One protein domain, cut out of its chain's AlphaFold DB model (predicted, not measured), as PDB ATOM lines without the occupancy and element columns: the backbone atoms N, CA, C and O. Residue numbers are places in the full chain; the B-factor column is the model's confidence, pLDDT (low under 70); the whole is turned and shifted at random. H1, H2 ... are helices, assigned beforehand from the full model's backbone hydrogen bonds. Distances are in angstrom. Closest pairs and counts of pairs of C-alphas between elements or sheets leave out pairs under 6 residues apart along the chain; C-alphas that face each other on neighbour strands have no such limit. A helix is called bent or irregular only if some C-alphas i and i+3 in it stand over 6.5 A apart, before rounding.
ATOM      1  N   LEU A   2     -30.072 -48.018  19.281       71.81
ATOM      2  CA  LEU A   2     -29.227 -47.952  18.081       71.81
ATOM      3  C   LEU A   2     -30.064 -48.398  16.873       71.81
ATOM      4  O   LEU A   2     -30.674 -49.464  16.931       71.81
ATOM      5  N   LYS A   3     -30.124 -47.581  15.816       80.44
ATOM      6  CA  LYS A   3     -30.739 -47.967  14.538       80.44
ATOM      7  C   LYS A   3     -29.758 -48.903  13.825       80.44
ATOM      8  O   LYS A   3     -28.592 -48.553  13.669       80.44
ATOM      9  N   LEU A   4     -30.211 -50.104  13.474       88.12
ATOM     10  CA  LEU A   4     -29.440 -51.062  12.681       88.12
ATOM     11  C   LEU A   4     -29.828 -50.881  11.214       88.12
ATOM     12  O   LEU A   4     -31.018 -50.871  10.909       88.12
ATOM     13  N   TYR A   5     -28.828 -50.737  10.349       91.69
ATOM     14  CA  TYR A   5     -29.000 -50.627   8.902       91.69
ATOM     15  C   TYR A   5     -28.715 -51.969   8.232       91.69
ATOM     16  O   TYR A   5     -27.877 -52.742   8.713       91.69
ATOM     17  N   SER A   6     -29.407 -52.248   7.130       94.62
ATOM     18  CA  SER A   6     -29.116 -53.403   6.283       94.62
ATOM     19  C   SER A   6     -27.819 -53.197   5.491       94.62
ATOM     20  O   SER A   6     -27.304 -52.083   5.374       94.62
ATOM     21  N   TYR A   7     -27.284 -54.286   4.932       94.38
ATOM     22  CA  TYR A   7     -26.141 -54.208   4.020       94.38
ATOM     23  C   TYR A   7     -26.453 -53.318   2.807       94.38
ATOM     24  O   TYR A   7     -25.662 -52.433   2.494       94.38
ATOM     25  N   ASP A   8     -27.627 -53.496   2.195       94.56
ATOM     26  CA  ASP A   8     -28.041 -52.735   1.011       94.56
ATOM     27  C   ASP A   8     -28.197 -51.242   1.313       94.56
ATOM     28  O   ASP A   8     -27.789 -50.408   0.511       94.56
ATOM     29  N   GLU A   9     -28.727 -50.889   2.490       95.88
ATOM     30  CA  GLU A   9     -28.847 -49.492   2.923       95.88
ATOM     31  C   GLU A   9     -27.478 -48.828   3.076       95.88
ATOM     32  O   GLU A   9     -27.286 -47.700   2.628       95.88
ATOM     33  N   ILE A  10     -26.511 -49.523   3.684       95.88
ATOM     34  CA  ILE A  10     -25.151 -48.995   3.836       95.88
ATOM     35  C   ILE A  10     -24.440 -48.912   2.485       95.88
ATOM     36  O   ILE A  10     -23.795 -47.903   2.212       95.88
ATOM     37  N   ASN A  11     -24.570 -49.932   1.634       97.06
ATOM     38  CA  ASN A  11     -23.946 -49.934   0.314       97.06
ATOM     39  C   ASN A  11     -24.497 -48.802  -0.568       97.06
ATOM     40  O   ASN A  11     -23.729 -48.028  -1.133       97.06
ATOM     41  N   ALA A  12     -25.820 -48.628  -0.606       98.00
ATOM     42  CA  ALA A  12     -26.448 -47.524  -1.324       98.00
ATOM     43  C   ALA A  12     -26.046 -46.155  -0.748       98.00
ATOM     44  O   ALA A  12     -25.802 -45.225  -1.511       98.00
ATOM     45  N   ALA A  13     -25.908 -46.021   0.577       97.81
ATOM     46  CA  ALA A  13     -25.453 -44.775   1.203       97.81
ATOM     47  C   ALA A  13     -24.006 -44.410   0.849       97.81
ATOM     48  O   ALA A  13     -23.685 -43.220   0.774       97.81
ATOM     49  N   LEU A  14     -23.142 -45.407   0.632       97.81
ATOM     50  CA  LEU A  14     -21.788 -45.198   0.117       97.81
ATOM     51  C   LEU A  14     -21.821 -44.738  -1.343       97.81
ATOM     52  O   LEU A  14     -21.221 -43.713  -1.639       97.81
ATOM     53  N   CYS A  15     -22.604 -45.402  -2.199       98.44
ATOM     54  CA  CYS A  15     -22.748 -45.013  -3.608       98.44
ATOM     55  C   CYS A  15     -23.299 -43.581  -3.747       98.44
ATOM     56  O   CYS A  15     -22.781 -42.772  -4.510       98.44
ATOM     57  N   VAL A  16     -24.323 -43.225  -2.959       98.38
ATOM     58  CA  VAL A  16     -24.863 -41.853  -2.918       98.38
ATOM     59  C   VAL A  16     -23.796 -40.861  -2.459       98.38
ATOM     60  O   VAL A  16     -23.686 -39.772  -3.014       98.38
ATOM     61  N   TRP A  17     -23.000 -41.212  -1.446       97.81
ATOM     62  CA  TRP A  17     -21.931 -40.342  -0.963       97.81
ATOM     63  C   TRP A  17     -20.836 -40.116  -2.012       97.81
ATOM     64  O   TRP A  17     -20.351 -38.993  -2.154       97.81
ATOM     65  N   GLU A  18     -20.452 -41.161  -2.741       97.56
ATOM     66  CA  GLU A  18     -19.485 -41.097  -3.841       97.56
ATOM     67  C   GLU A  18     -20.006 -40.215  -4.976       97.56
ATOM     68  O   GLU A  18     -19.347 -39.235  -5.317       97.56
ATOM     69  N   CYS A  19     -21.242 -40.443  -5.421       97.62
ATOM     70  CA  CYS A  19     -21.906 -39.618  -6.428       97.62
ATOM     71  C   CYS A  19     -21.977 -38.133  -6.016       97.62
ATOM     72  O   CYS A  19     -21.637 -37.241  -6.793       97.62
ATOM     73  N   ILE A  20     -22.329 -37.833  -4.758       97.06
ATOM     74  CA  ILE A  20     -22.316 -36.451  -4.252       97.06
ATOM     75  C   ILE A  20     -20.893 -35.879  -4.247       97.06
ATOM     76  O   ILE A  20     -20.723 -34.687  -4.497       97.06
ATOM     77  N   ASN A  21     -19.857 -36.664  -3.934       97.25
ATOM     78  CA  ASN A  21     -18.474 -36.186  -4.015       97.25
ATOM     79  C   ASN A  21     -18.078 -35.857  -5.450       97.25
ATOM     80  O   ASN A  21     -17.502 -34.795  -5.651       97.25
ATOM     81  N   GLU A  22     -18.424 -36.692  -6.424       96.62
ATOM     82  CA  GLU A  22     -18.177 -36.408  -7.842       96.62
ATOM     83  C   GLU A  22     -18.841 -35.095  -8.251       96.62
ATOM     84  O   GLU A  22     -18.154 -34.149  -8.627       96.62
ATOM     85  N   TRP A  23     -20.141 -34.945  -7.992       96.69
ATOM     86  CA  TRP A  23     -20.896 -33.745  -8.368       96.69
ATOM     87  C   TRP A  23     -20.479 -32.455  -7.664       96.69
ATOM     88  O   TRP A  23     -20.953 -31.376  -8.022       96.69
ATOM     89  N   THR A  24     -19.638 -32.522  -6.633       96.88
ATOM     90  CA  THR A  24     -19.274 -31.331  -5.848       96.88
ATOM     91  C   THR A  24     -17.780 -31.077  -5.737       96.88
ATOM     92  O   THR A  24     -17.374 -29.941  -5.480       96.88
ATOM     93  N   LEU A  25     -16.949 -32.096  -5.934       95.31
ATOM     94  CA  LEU A  25     -15.499 -32.019  -5.782       95.31
ATOM     95  C   LEU A  25     -14.774 -32.247  -7.107       95.31
ATOM     96  O   LEU A  25     -13.738 -31.608  -7.305       95.31
ATOM     97  N   ASP A  26     -15.308 -33.082  -8.002       94.12
ATOM     98  CA  ASP A  26     -14.700 -33.344  -9.307       94.12
ATOM     99  C   ASP A  26     -14.927 -32.147 -10.250       94.12
ATOM    100  O   ASP A  26     -16.074 -31.774 -10.502       94.12
ATOM    101  N   PRO A  27     -13.871 -31.482 -10.750       89.94
ATOM    102  CA  PRO A  27     -14.014 -30.365 -11.678       89.94
ATOM    103  C   PRO A  27     -14.798 -30.686 -12.955       89.94
ATOM    104  O   PRO A  27     -15.424 -29.769 -13.486       89.94
ATOM    105  N   ASP A  28     -14.762 -31.933 -13.427       92.69
ATOM    106  CA  ASP A  28     -15.344 -32.330 -14.712       92.69
ATOM    107  C   ASP A  28     -16.827 -32.732 -14.587       92.69
ATOM    108  O   ASP A  28     -17.578 -32.616 -15.553       92.69
ATOM    109  N   GLU A  29     -17.276 -33.108 -13.384       90.50
ATOM    110  CA  GLU A  29     -18.637 -33.609 -13.110       90.50
ATOM    111  C   GLU A  29     -19.464 -32.672 -12.208       90.50
ATOM    112  O   GLU A  29     -20.554 -33.014 -11.739       90.50
ATOM    113  N   LYS A  30     -18.950 -31.470 -11.926       93.38
ATOM    114  CA  LYS A  30     -19.563 -30.526 -10.986       93.38
ATOM    115  C   LYS A  30     -20.973 -30.099 -11.385       93.38
ATOM    116  O   LYS A  30     -21.217 -29.620 -12.491       93.38
ATOM    117  N   ILE A  31     -21.875 -30.135 -10.408       95.12
ATOM    118  CA  ILE A  31     -23.225 -29.584 -10.507       95.12
ATOM    119  C   ILE A  31     -23.355 -28.435  -9.507       95.12
ATOM    120  O   ILE A  31     -23.435 -28.656  -8.298       95.12
ATOM    121  N   ASP A  32     -23.430 -27.202 -10.015       96.12
ATOM    122  CA  ASP A  32     -23.374 -25.964  -9.217       96.12
ATOM    123  C   ASP A  32     -24.323 -25.958  -8.012       96.12
ATOM    124  O   ASP A  32     -23.929 -25.586  -6.909       96.12
ATOM    125  N   LYS A  33     -25.561 -26.434  -8.180       96.12
ATOM    126  CA  LYS A  33     -26.541 -26.460  -7.084       96.12
ATOM    127  C   LYS A  33     -26.192 -27.465  -5.979       96.12
ATOM    128  O   LYS A  33     -26.504 -27.225  -4.816       96.12
ATOM    129  N   TRP A  34     -25.537 -28.578  -6.313       96.50
ATOM    130  CA  TRP A  34     -25.025 -29.519  -5.312       96.50
ATOM    131  C   TRP A  34     -23.792 -28.954  -4.599       96.50
ATOM    132  O   TRP A  34     -23.630 -29.180  -3.399       96.50
ATOM    133  N   VAL A  35     -22.948 -28.194  -5.309       97.00
ATOM    134  CA  VAL A  35     -21.815 -27.468  -4.711       97.00
ATOM    135  C   VAL A  35     -22.329 -26.440  -3.704       97.00
ATOM    136  O   VAL A  35     -21.892 -26.446  -2.557       97.00
ATOM    137  N   GLU A  36     -23.314 -25.628  -4.095       96.69
ATOM    138  CA  GLU A  36     -23.947 -24.637  -3.220       96.69
ATOM    139  C   GLU A  36     -24.543 -25.290  -1.966       96.69
ATOM    140  O   GLU A  36     -24.305 -24.826  -0.848       96.69
ATOM    141  N   LEU A  37     -25.252 -26.414  -2.130       95.94
ATOM    142  CA  LEU A  37     -25.766 -27.181  -0.998       95.94
ATOM    143  C   LEU A  37     -24.631 -27.636  -0.067       95.94
ATOM    144  O   LEU A  37     -24.729 -27.444   1.147       95.94
ATOM    145  N   ARG A  38     -23.554 -28.227  -0.608       96.81
ATOM    146  CA  ARG A  38     -22.397 -28.676   0.189       96.81
ATOM    147  C   ARG A  38     -21.776 -27.533   0.972       96.81
ATOM    148  O   ARG A  38     -21.469 -27.728   2.150       96.81
ATOM    149  N   ASP A  39     -21.586 -26.384   0.342       96.75
ATOM    150  CA  ASP A  39     -20.998 -25.210   0.982       96.75
ATOM    151  C   ASP A  39     -21.912 -24.659   2.088       96.75
ATOM    152  O   ASP A  39     -21.424 -24.207   3.125       96.75
ATOM    153  N   GLY A  40     -23.233 -24.760   1.908       96.69
ATOM    154  CA  GLY A  40     -24.232 -24.322   2.882       96.69
ATOM    155  C   GLY A  40     -24.383 -25.229   4.109       96.69
ATOM    156  O   GLY A  40     -24.522 -24.721   5.223       96.69
ATOM    157  N   VAL A  41     -24.359 -26.558   3.938       95.31
ATOM    158  CA  VAL A  41     -24.623 -27.517   5.040       95.31
ATOM    159  C   VAL A  41     -23.361 -28.182   5.598       95.31
ATOM    160  O   VAL A  41     -23.325 -28.601   6.755       95.31
ATOM    161  N   GLY A  42     -22.305 -28.268   4.791       96.25
ATOM    162  CA  GLY A  42     -21.047 -28.914   5.135       96.25
ATOM    163  C   GLY A  42     -20.987 -30.414   4.815       96.25
ATOM    164  O   GLY A  42     -21.967 -31.155   4.822       96.25
ATOM    165  N   THR A  43     -19.759 -30.889   4.590       95.56
ATOM    166  CA  THR A  43     -19.441 -32.280   4.198       95.56
ATOM    167  C   THR A  43     -19.904 -33.317   5.232       95.56
ATOM    168  O   THR A  43     -20.323 -34.411   4.864       95.56
ATOM    169  N   LEU A  44     -19.832 -32.992   6.529       94.94
ATOM    170  CA  LEU A  44     -20.244 -33.915   7.593       94.94
ATOM    171  C   LEU A  44     -21.750 -34.173   7.573       94.94
ATOM    172  O   LEU A  44     -22.158 -35.321   7.729       94.94
ATOM    173  N   GLU A  45     -22.553 -33.127   7.379       94.94
ATOM    174  CA  GLU A  45     -24.008 -33.251   7.317       94.94
ATOM    175  C   GLU A  45     -24.417 -34.023   6.062       94.94
ATOM    176  O   GLU A  45     -25.130 -35.015   6.174       94.94
ATOM    177  N   LEU A  46     -23.869 -33.676   4.889       95.25
ATOM    178  CA  LEU A  46     -24.148 -34.414   3.649       95.25
ATOM    179  C   LEU A  46     -23.831 -35.909   3.754       95.25
ATOM    180  O   LEU A  46     -24.591 -36.735   3.256       95.25
ATOM    181  N   ARG A  47     -22.741 -36.274   4.437       95.56
ATOM    182  CA  ARG A  47     -22.410 -37.683   4.671       95.56
ATOM    183  C   ARG A  47     -23.459 -38.393   5.529       95.56
ATOM    184  O   ARG A  47     -23.704 -39.574   5.319       95.56
ATOM    185  N   HIS A  48     -24.050 -37.718   6.512       93.31
ATOM    186  CA  HIS A  48     -25.145 -38.309   7.286       93.31
ATOM    187  C   HIS A  48     -26.412 -38.418   6.435       93.31
ATOM    188  O   HIS A  48     -27.068 -39.459   6.455       93.31
ATOM    189  N   GLN A  49     -26.708 -37.388   5.641       95.44
ATOM    190  CA  GLN A  49     -27.889 -37.359   4.781       95.44
ATOM    191  C   GLN A  49     -27.818 -38.330   3.594       95.44
ATOM    192  O   GLN A  49     -28.858 -38.728   3.074       95.44
ATOM    193  N   SER A  50     -26.630 -38.821   3.216       96.62
ATOM    194  CA  SER A  50     -26.517 -39.886   2.208       96.62
ATOM    195  C   SER A  50     -27.249 -41.170   2.619       96.62
ATOM    196  O   SER A  50     -27.693 -41.923   1.756       96.62
ATOM    197  N   ILE A  51     -27.449 -41.396   3.923       95.06
ATOM    198  CA  ILE A  51     -28.232 -42.523   4.442       95.06
ATOM    199  C   ILE A  51     -29.729 -42.322   4.163       95.06
ATOM    200  O   ILE A  51     -30.385 -43.246   3.688       95.06
ATOM    201  N   GLU A  52     -30.280 -41.134   4.433       94.88
ATOM    202  CA  GLU A  52     -31.696 -40.834   4.158       94.88
ATOM    203  C   GLU A  52     -31.982 -40.871   2.651       94.88
ATOM    204  O   GLU A  52     -32.938 -41.514   2.206       94.88
ATOM    205  N   LEU A  53     -31.088 -40.275   1.858       97.31
ATOM    206  CA  LEU A  53     -31.132 -40.328   0.399       97.31
ATOM    207  C   LEU A  53     -31.082 -41.763  -0.130       97.31
ATOM    208  O   LEU A  53     -31.869 -42.110  -1.004       97.31
ATOM    209  N   ALA A  54     -30.219 -42.619   0.420       97.50
ATOM    210  CA  ALA A  54     -30.146 -44.023   0.029       97.50
ATOM    211  C   ALA A  54     -31.439 -44.784   0.336       97.50
ATOM    212  O   ALA A  54     -31.916 -45.556  -0.495       97.50
ATOM    213  N   GLN A  55     -32.057 -44.541   1.494       96.88
ATOM    214  CA  GLN A  55     -33.342 -45.159   1.835       96.88
ATOM    215  C   GLN A  55     -34.457 -44.727   0.875       96.88
ATOM    216  O   GLN A  55     -35.304 -45.543   0.505       96.88
ATOM    217  N   TRP A  56     -34.476 -43.461   0.461       98.00
ATOM    218  CA  TRP A  56     -35.401 -42.973  -0.561       98.00
ATOM    219  C   TRP A  56     -35.102 -43.573  -1.941       98.00
ATOM    220  O   TRP A  56     -36.007 -44.115  -2.579       98.00
ATOM    221  N   LEU A  57     -33.836 -43.572  -2.359       98.19
ATOM    222  CA  LEU A  57     -33.367 -44.110  -3.634       98.19
ATOM    223  C   LEU A  57     -33.715 -45.589  -3.788       98.19
ATOM    224  O   LEU A  57     -34.240 -45.987  -4.824       98.19
ATOM    225  N   LEU A  58     -33.512 -46.402  -2.748       98.06
ATOM    226  CA  LEU A  58     -33.866 -47.824  -2.762       98.06
ATOM    227  C   LEU A  58     -35.377 -48.046  -2.924       98.06
ATOM    228  O   LEU A  58     -35.792 -49.001  -3.587       98.06
ATOM    229  N   LYS A  59     -36.218 -47.162  -2.367       98.19
ATOM    230  CA  LYS A  59     -37.675 -47.207  -2.583       98.19
ATOM    231  C   LYS A  59     -38.025 -46.850  -4.031       98.19
ATOM    232  O   LYS A  59     -38.875 -47.521  -4.611       98.19
ATOM    233  N   VAL A  60     -37.370 -45.842  -4.616       98.31
ATOM    234  CA  VAL A  60     -37.552 -45.466  -6.031       98.31
ATOM    235  C   VAL A  60     -37.138 -46.626  -6.932       98.31
ATOM    236  O   VAL A  60     -37.951 -47.107  -7.718       98.31
ATOM    237  N   HIS A  61     -35.922 -47.138  -6.745       97.88
ATOM    238  CA  HIS A  61     -35.373 -48.278  -7.475       97.88
ATOM    239  C   HIS A  61     -36.310 -49.491  -7.424       97.88
ATOM    240  O   HIS A  61     -36.651 -50.056  -8.459       97.88
ATOM    241  N   SER A  62     -36.810 -49.839  -6.231       98.00
ATOM    242  CA  SER A  62     -37.754 -50.952  -6.052       98.00
ATOM    243  C   SER A  62     -39.051 -50.772  -6.850       98.00
ATOM    244  O   SER A  62     -39.611 -51.756  -7.323       98.00
ATOM    245  N   LEU A  63     -39.551 -49.540  -7.007       98.00
ATOM    246  CA  LEU A  63     -40.734 -49.257  -7.830       98.00
ATOM    247  C   LEU A  63     -40.435 -49.256  -9.331       98.00
ATOM    248  O   LEU A  63     -41.325 -49.581 -10.120       98.00
ATOM    249  N   CYS A  64     -39.216 -48.897  -9.735       97.00
ATOM    250  CA  CYS A  64     -38.787 -48.993 -11.126       97.00
ATOM    251  C   CYS A  64     -38.795 -50.456 -11.590       97.00
ATOM    252  O   CYS A  64     -39.461 -50.761 -12.575       97.00
ATOM    253  N   ILE A  65     -38.173 -51.357 -10.821       96.62
ATOM    254  CA  ILE A  65     -38.022 -52.774 -11.200       96.62
ATOM    255  C   ILE A  65     -39.269 -53.637 -10.958       96.62
ATOM    256  O   ILE A  65     -39.309 -54.802 -11.345       96.62
ATOM    257  N   LYS A  66     -40.285 -53.101 -10.269       95.44
ATOM    258  CA  LYS A  66     -41.454 -53.878  -9.830       95.44
ATOM    259  C   LYS A  66     -42.223 -54.508 -10.994       95.44
ATOM    260  O   LYS A  66     -42.636 -55.661 -10.887       95.44
ATOM    261  N   ASP A  67     -42.444 -53.730 -12.050       90.50
ATOM    262  CA  ASP A  67     -43.229 -54.137 -13.222       90.50
ATOM    263  C   ASP A  67     -42.341 -54.401 -14.453       90.50
ATOM    264  O   ASP A  67     -42.818 -54.947 -15.444       90.50
ATOM    265  N   ASP A  68     -41.061 -54.025 -14.377       92.69
ATOM    266  CA  ASP A  68     -40.050 -54.203 -15.420       92.69
ATOM    267  C   ASP A  68     -38.680 -54.488 -14.771       92.69
ATOM    268  O   ASP A  68     -37.926 -53.554 -14.480       92.69
ATOM    269  N   PRO A  69     -38.367 -55.763 -14.466       93.19
ATOM    270  CA  PRO A  69     -37.124 -56.141 -13.792       93.19
ATOM    271  C   PRO A  69     -35.851 -55.776 -14.564       93.19
ATOM    272  O   PRO A  69     -34.796 -55.649 -13.945       93.19
ATOM    273  N   ASP A  70     -35.964 -55.584 -15.879       93.62
ATOM    274  CA  ASP A  70     -34.842 -55.372 -16.792       93.62
ATOM    275  C   ASP A  70     -34.668 -53.883 -17.159       93.62
ATOM    276  O   ASP A  70     -33.814 -53.541 -17.971       93.62
ATOM    277  N   ILE A  71     -35.431 -52.968 -16.541       94.56
ATOM    278  CA  ILE A  71     -35.358 -51.520 -16.824       94.56
ATOM    279  C   ILE A  71     -33.941 -50.946 -16.637       94.56
ATOM    280  O   ILE A  71     -33.566 -50.007 -17.329       94.56
ATOM    281  N   PHE A  72     -33.151 -51.504 -15.717       94.94
ATOM    282  CA  PHE A  72     -31.754 -51.122 -15.473       94.94
ATOM    283  C   PHE A  72     -30.759 -52.150 -16.033       94.94
ATOM    284  O   PHE A  72     -29.613 -52.195 -15.583       94.94
ATOM    285  N   ASP A  73     -31.176 -53.020 -16.959       92.25
ATOM    286  CA  ASP A  73     -30.256 -53.977 -17.573       92.25
ATOM    287  C   ASP A  73     -29.071 -53.236 -18.208       92.25
ATOM    288  O   ASP A  73     -29.226 -52.176 -18.813       92.25
ATOM    289  N   GLN A  74     -27.874 -53.796 -18.035       89.50
ATOM    290  CA  GLN A  74     -26.591 -53.217 -18.462       89.50
ATOM    291  C   GLN A  74     -26.164 -51.919 -17.756       89.50
ATOM    292  O   GLN A  74     -25.115 -51.391 -18.112       89.50
ATOM    293  N   MET A  75     -26.892 -51.449 -16.736       94.00
ATOM    294  CA  MET A  75     -26.491 -50.291 -15.933       94.00
ATOM    295  C   MET A  75     -25.796 -50.716 -14.633       94.00
ATOM    296  O   MET A  75     -26.318 -51.530 -13.864       94.00
ATOM    297  N   SER A  76     -24.637 -50.129 -14.333       95.12
ATOM    298  CA  SER A  76     -23.988 -50.289 -13.030       95.12
ATOM    299  C   SER A  76     -24.754 -49.534 -11.948       95.12
ATOM    300  O   SER A  76     -25.143 -48.375 -12.123       95.12
ATOM    301  N   PHE A  77     -24.966 -50.174 -10.797       95.44
ATOM    302  CA  PHE A  77     -25.783 -49.588  -9.733       95.44
ATOM    303  C   PHE A  77     -25.184 -48.282  -9.185       95.44
ATOM    304  O   PHE A  77     -25.889 -47.290  -9.030       95.44
ATOM    305  N   ASP A  78     -23.885 -48.284  -8.912       93.75
ATOM    306  CA  ASP A  78     -23.101 -47.170  -8.374       93.75
ATOM    307  C   ASP A  78     -22.879 -46.034  -9.387       93.75
ATOM    308  O   ASP A  78     -23.122 -44.877  -9.051       93.75
ATOM    309  N   TRP A  79     -22.485 -46.358 -10.623       90.88
ATOM    310  CA  TRP A  79     -22.085 -45.368 -11.638       90.88
ATOM    311  C   TRP A  79     -23.220 -44.840 -12.514       90.88
ATOM    312  O   TRP A  79     -23.096 -43.760 -13.084       90.88
ATOM    313  N   GLU A  80     -24.318 -45.582 -12.659       94.62
ATOM    314  CA  GLU A  80     -25.374 -45.231 -13.615       94.62
ATOM    315  C   GLU A  80     -26.734 -45.125 -12.930       94.62
ATOM    316  O   GLU A  80     -27.393 -44.090 -13.026       94.62
ATOM    317  N   VAL A  81     -27.151 -46.145 -12.176       96.69
ATOM    318  CA  VAL A  81     -28.482 -46.155 -11.543       96.69
ATOM    319  C   VAL A  81     -28.594 -45.089 -10.454       96.69
ATOM    320  O   VAL A  81     -29.549 -44.308 -10.447       96.69
ATOM    321  N   VAL A  82     -27.623 -45.032  -9.537       98.00
ATOM    322  CA  VAL A  82     -27.614 -44.062  -8.437       98.00
ATOM    323  C   VAL A  82     -27.642 -42.617  -8.938       98.00
ATOM    324  O   VAL A  82     -28.583 -41.911  -8.566       98.00
ATOM    325  N   PRO A  83     -26.712 -42.157  -9.796       96.25
ATOM    326  CA  PRO A  83     -26.759 -40.790 -10.307       96.25
ATOM    327  C   PRO A  83     -28.029 -40.510 -11.115       96.25
ATOM    328  O   PRO A  83     -28.579 -39.411 -11.018       96.25
ATOM    329  N   HIS A  84     -28.548 -41.482 -11.874       95.56
ATOM    330  CA  HIS A  84     -29.778 -41.291 -12.646       95.56
ATOM    331  C   HIS A  84     -30.998 -41.057 -11.742       95.56
ATOM    332  O   HIS A  84     -31.800 -40.164 -12.014       95.56
ATOM    333  N   ILE A  85     -31.125 -41.796 -10.633       98.00
ATOM    334  CA  ILE A  85     -32.194 -41.574  -9.649       98.00
ATOM    335  C   ILE A  85     -31.950 -40.284  -8.850       98.00
ATOM    336  O   ILE A  85     -32.880 -39.505  -8.630       98.00
ATOM    337  N   LEU A  86     -30.711 -40.034  -8.421       97.06
ATOM    338  CA  LEU A  86     -30.372 -38.931  -7.521       97.06
ATOM    339  C   LEU A  86     -30.563 -37.547  -8.167       97.06
ATOM    340  O   LEU A  86     -30.854 -36.585  -7.459       97.06
ATOM    341  N   LYS A  87     -30.531 -37.445  -9.504       95.62
ATOM    342  CA  LYS A  87     -30.920 -36.228 -10.253       95.62
ATOM    343  C   LYS A  87     -32.341 -35.748  -9.941       95.62
ATOM    344  O   LYS A  87     -32.637 -34.568 -10.116       95.62
ATOM    345  N   PHE A  88     -33.210 -36.639  -9.465       96.88
ATOM    346  CA  PHE A  88     -34.576 -36.313  -9.068       96.88
ATOM    347  C   PHE A  88     -34.723 -35.994  -7.581       96.88
ATOM    348  O   PHE A  88     -35.839 -35.728  -7.151       96.88
ATOM    349  N   ALA A  89     -33.652 -36.005  -6.784       97.00
ATOM    350  CA  ALA A  89     -33.680 -35.550  -5.394       97.00
ATOM    351  C   ALA A  89     -33.583 -34.015  -5.327       97.00
ATOM    352  O   ALA A  89     -32.659 -33.462  -4.735       97.00
ATOM    353  N   VAL A  90     -34.523 -33.325  -5.979       96.50
ATOM    354  CA  VAL A  90     -34.560 -31.860  -6.091       96.50
ATOM    355  C   VAL A  90     -35.952 -31.300  -5.790       96.50
ATOM    356  O   VAL A  90     -36.957 -31.992  -5.954       96.50
ATOM    357  N   ASP A  91     -36.017 -30.044  -5.353       94.62
ATOM    358  CA  ASP A  91     -37.264 -29.300  -5.184       94.62
ATOM    359  C   ASP A  91     -37.837 -28.785  -6.524       94.62
ATOM    360  O   ASP A  91     -37.333 -29.083  -7.611       94.62
ATOM    361  N   ALA A  92     -38.921 -28.006  -6.453       90.81
ATOM    362  CA  ALA A  92     -39.591 -27.447  -7.630       90.81
ATOM    363  C   ALA A  92     -38.724 -26.453  -8.427       90.81
ATOM    364  O   ALA A  92     -38.939 -26.293  -9.629       90.81
ATOM    365  N   ASP A  93     -37.744 -25.822  -7.778       92.44
ATOM    366  CA  ASP A  93     -36.782 -24.907  -8.395       92.44
ATOM    367  C   ASP A  93     -35.512 -25.652  -8.857       92.44
ATOM    368  O   ASP A  93     -34.559 -25.060  -9.378       92.44
ATOM    369  N   GLY A  94     -35.491 -26.979  -8.699       93.25
ATOM    370  CA  GLY A  94     -34.401 -27.864  -9.077       93.25
ATOM    371  C   GLY A  94     -33.199 -27.788  -8.138       93.25
ATOM    372  O   GLY A  94     -32.090 -28.073  -8.591       93.25
ATOM    373  N   TYR A  95     -33.371 -27.339  -6.893       94.94
ATOM    374  CA  TYR A  95     -32.329 -27.374  -5.867       94.94
ATOM    375  C   TYR A  95     -32.316 -28.721  -5.143       94.94
ATOM    376  O   TYR A  95     -33.384 -29.231  -4.804       94.94
ATOM    377  N   PRO A  96     -31.136 -29.311  -4.885       96.50
ATOM    378  CA  PRO A  96     -31.036 -30.583  -4.186       96.50
ATOM    379  C   PRO A  96     -31.691 -30.562  -2.804       96.50
ATOM    380  O   PRO A  96     -31.469 -29.650  -2.008       96.50
ATOM    381  N   VAL A  97     -32.454 -31.610  -2.502       95.38
ATOM    382  CA  VAL A  97     -33.093 -31.828  -1.200       95.38
ATOM    383  C   VAL A  97     -32.536 -33.093  -0.560       95.38
ATOM    384  O   VAL A  97     -32.405 -34.126  -1.209       95.38
ATOM    385  N   ILE A  98     -32.183 -33.006   0.724       93.50
ATOM    386  CA  ILE A  98     -31.437 -34.067   1.424       93.50
ATOM    387  C   ILE A  98     -32.141 -34.619   2.660       93.50
ATOM    388  O   ILE A  98     -31.732 -35.656   3.164       93.50
ATOM    389  N   TYR A  99     -33.197 -33.954   3.126       91.31
ATOM    390  CA  TYR A  99     -33.961 -34.371   4.300       91.31
ATOM    391  C   TYR A  99     -35.218 -35.130   3.884       91.31
ATOM    392  O   TYR A  99     -35.948 -34.665   3.008       91.31
ATOM    393  N   GLU A 100     -35.535 -36.240   4.563       86.56
ATOM    394  CA  GLU A 100     -36.653 -37.129   4.197       86.56
ATOM    395  C   GLU A 100     -37.983 -36.396   3.958       86.56
ATOM    396  O   GLU A 100     -38.710 -36.704   3.015       86.56
ATOM    397  N   LYS A 101     -38.297 -35.402   4.794       87.31
ATOM    398  CA  LYS A 101     -39.546 -34.625   4.722       87.31
ATOM    399  C   LYS A 101     -39.693 -33.788   3.442       87.31
ATOM    400  O   LYS A 101     -40.815 -33.431   3.097       87.31
ATOM    401  N   ASP A 102     -38.578 -33.464   2.791       93.19
ATOM    402  CA  ASP A 102     -38.509 -32.581   1.626       93.19
ATOM    403  C   ASP A 102     -38.268 -33.382   0.333       93.19
ATOM    404  O   ASP A 102     -38.332 -32.825  -0.761       93.19
ATOM    405  N   LEU A 103     -38.014 -34.695   0.441       96.06
ATOM    406  CA  LEU A 103     -37.739 -35.545  -0.714       96.06
ATOM    407  C   LEU A 103     -38.975 -35.724  -1.607       96.06
ATOM    408  O   LEU A 103     -40.096 -35.886  -1.105       96.06
ATOM    409  N   PRO A 104     -38.794 -35.781  -2.940       96.88
ATOM    410  CA  PRO A 104     -39.910 -35.954  -3.855       96.88
ATOM    411  C   PRO A 104     -40.635 -37.284  -3.670       96.88
ATOM    412  O   PRO A 104     -40.094 -38.280  -3.180       96.88
ATOM    413  N   ASN A 105     -41.900 -37.310  -4.092       97.06
ATOM    414  CA  ASN A 105     -42.721 -38.506  -3.996       97.06
ATOM    415  C   ASN A 105     -42.099 -39.668  -4.789       97.06
ATOM    416  O   ASN A 105     -41.988 -39.600  -6.010       97.06
TER     417      ASN A 105
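Overview. This is residues 2 to 105 of the 174 residues of an uncharacterized protein of Pseudochrobactrum asaccharolyticum (UniProt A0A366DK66). Two long helices, H1 and H3, cross steeply as an X, and the short H2 packs on residues 20 to 25 of H1 at one end of it. The short H4 packs on residues 12 to 19 of H1 and residues 57 to 61 of H3, while residues 65 to 70 stick out. The 104 printed residues hold four named helices, H1 to H4 in order, and no named strand; the class is all helix. The whole is compact and rounded, with a radius of gyration of the C-alphas of 13.5 A and spans of 38 by 37 by 25 A.

Along the chain. H1, residues 7 to 25, begins at C-alpha 7 (-26.141, -54.208, 4.020) and is 26.5 A long. H2 is residues 32 to 41. H3, residues 43 to 64, is 29.8 A long, with a kink of 34 degrees near residue 52. H4, residues 77 to 86, ends at C-alpha 86 (-30.372, -38.931, -7.521); it is irregular, but only just: C-alphas 79 and 82 are 6.52 A apart.

Arrangement. H1 is the hub. It touches H2 at 69.6 degrees, a steep tilt only just short of about perpendicular, opposite ways; the closest C-alphas, of Thr 24 and Val 35, are 4.8 A apart. With residues 9 to 17 alone it touches H3 at a steep tilt of 61 degrees, opposite ways, the C-alphas of Ala 13 and Ile 51 closest at 4.8 A. H4 is about perpendicular to H1, at 73 degrees, and touches it, closest at the C-alphas of Cys 15 and Asp 78, 5.2 A. H3 touches H4 at 88 degrees, closest at the C-alphas of Leu 57 and Ile 85, 6.6 A. H2 and H4 are apart. In H1 and H2 every O i to N i+4 pair is within hydrogen-bond range; in H3 16 of 18 are, in H4 3 of 6.

Size, cuts and confidence. The C-alphas farthest apart, of Asp 39 and Asp 67, are 39.2 A apart. The printed part has no cut. The link from H3 to H4 is long, and residues 87 to 105 hold no named element. No printed residue is under 70 in pLDDT.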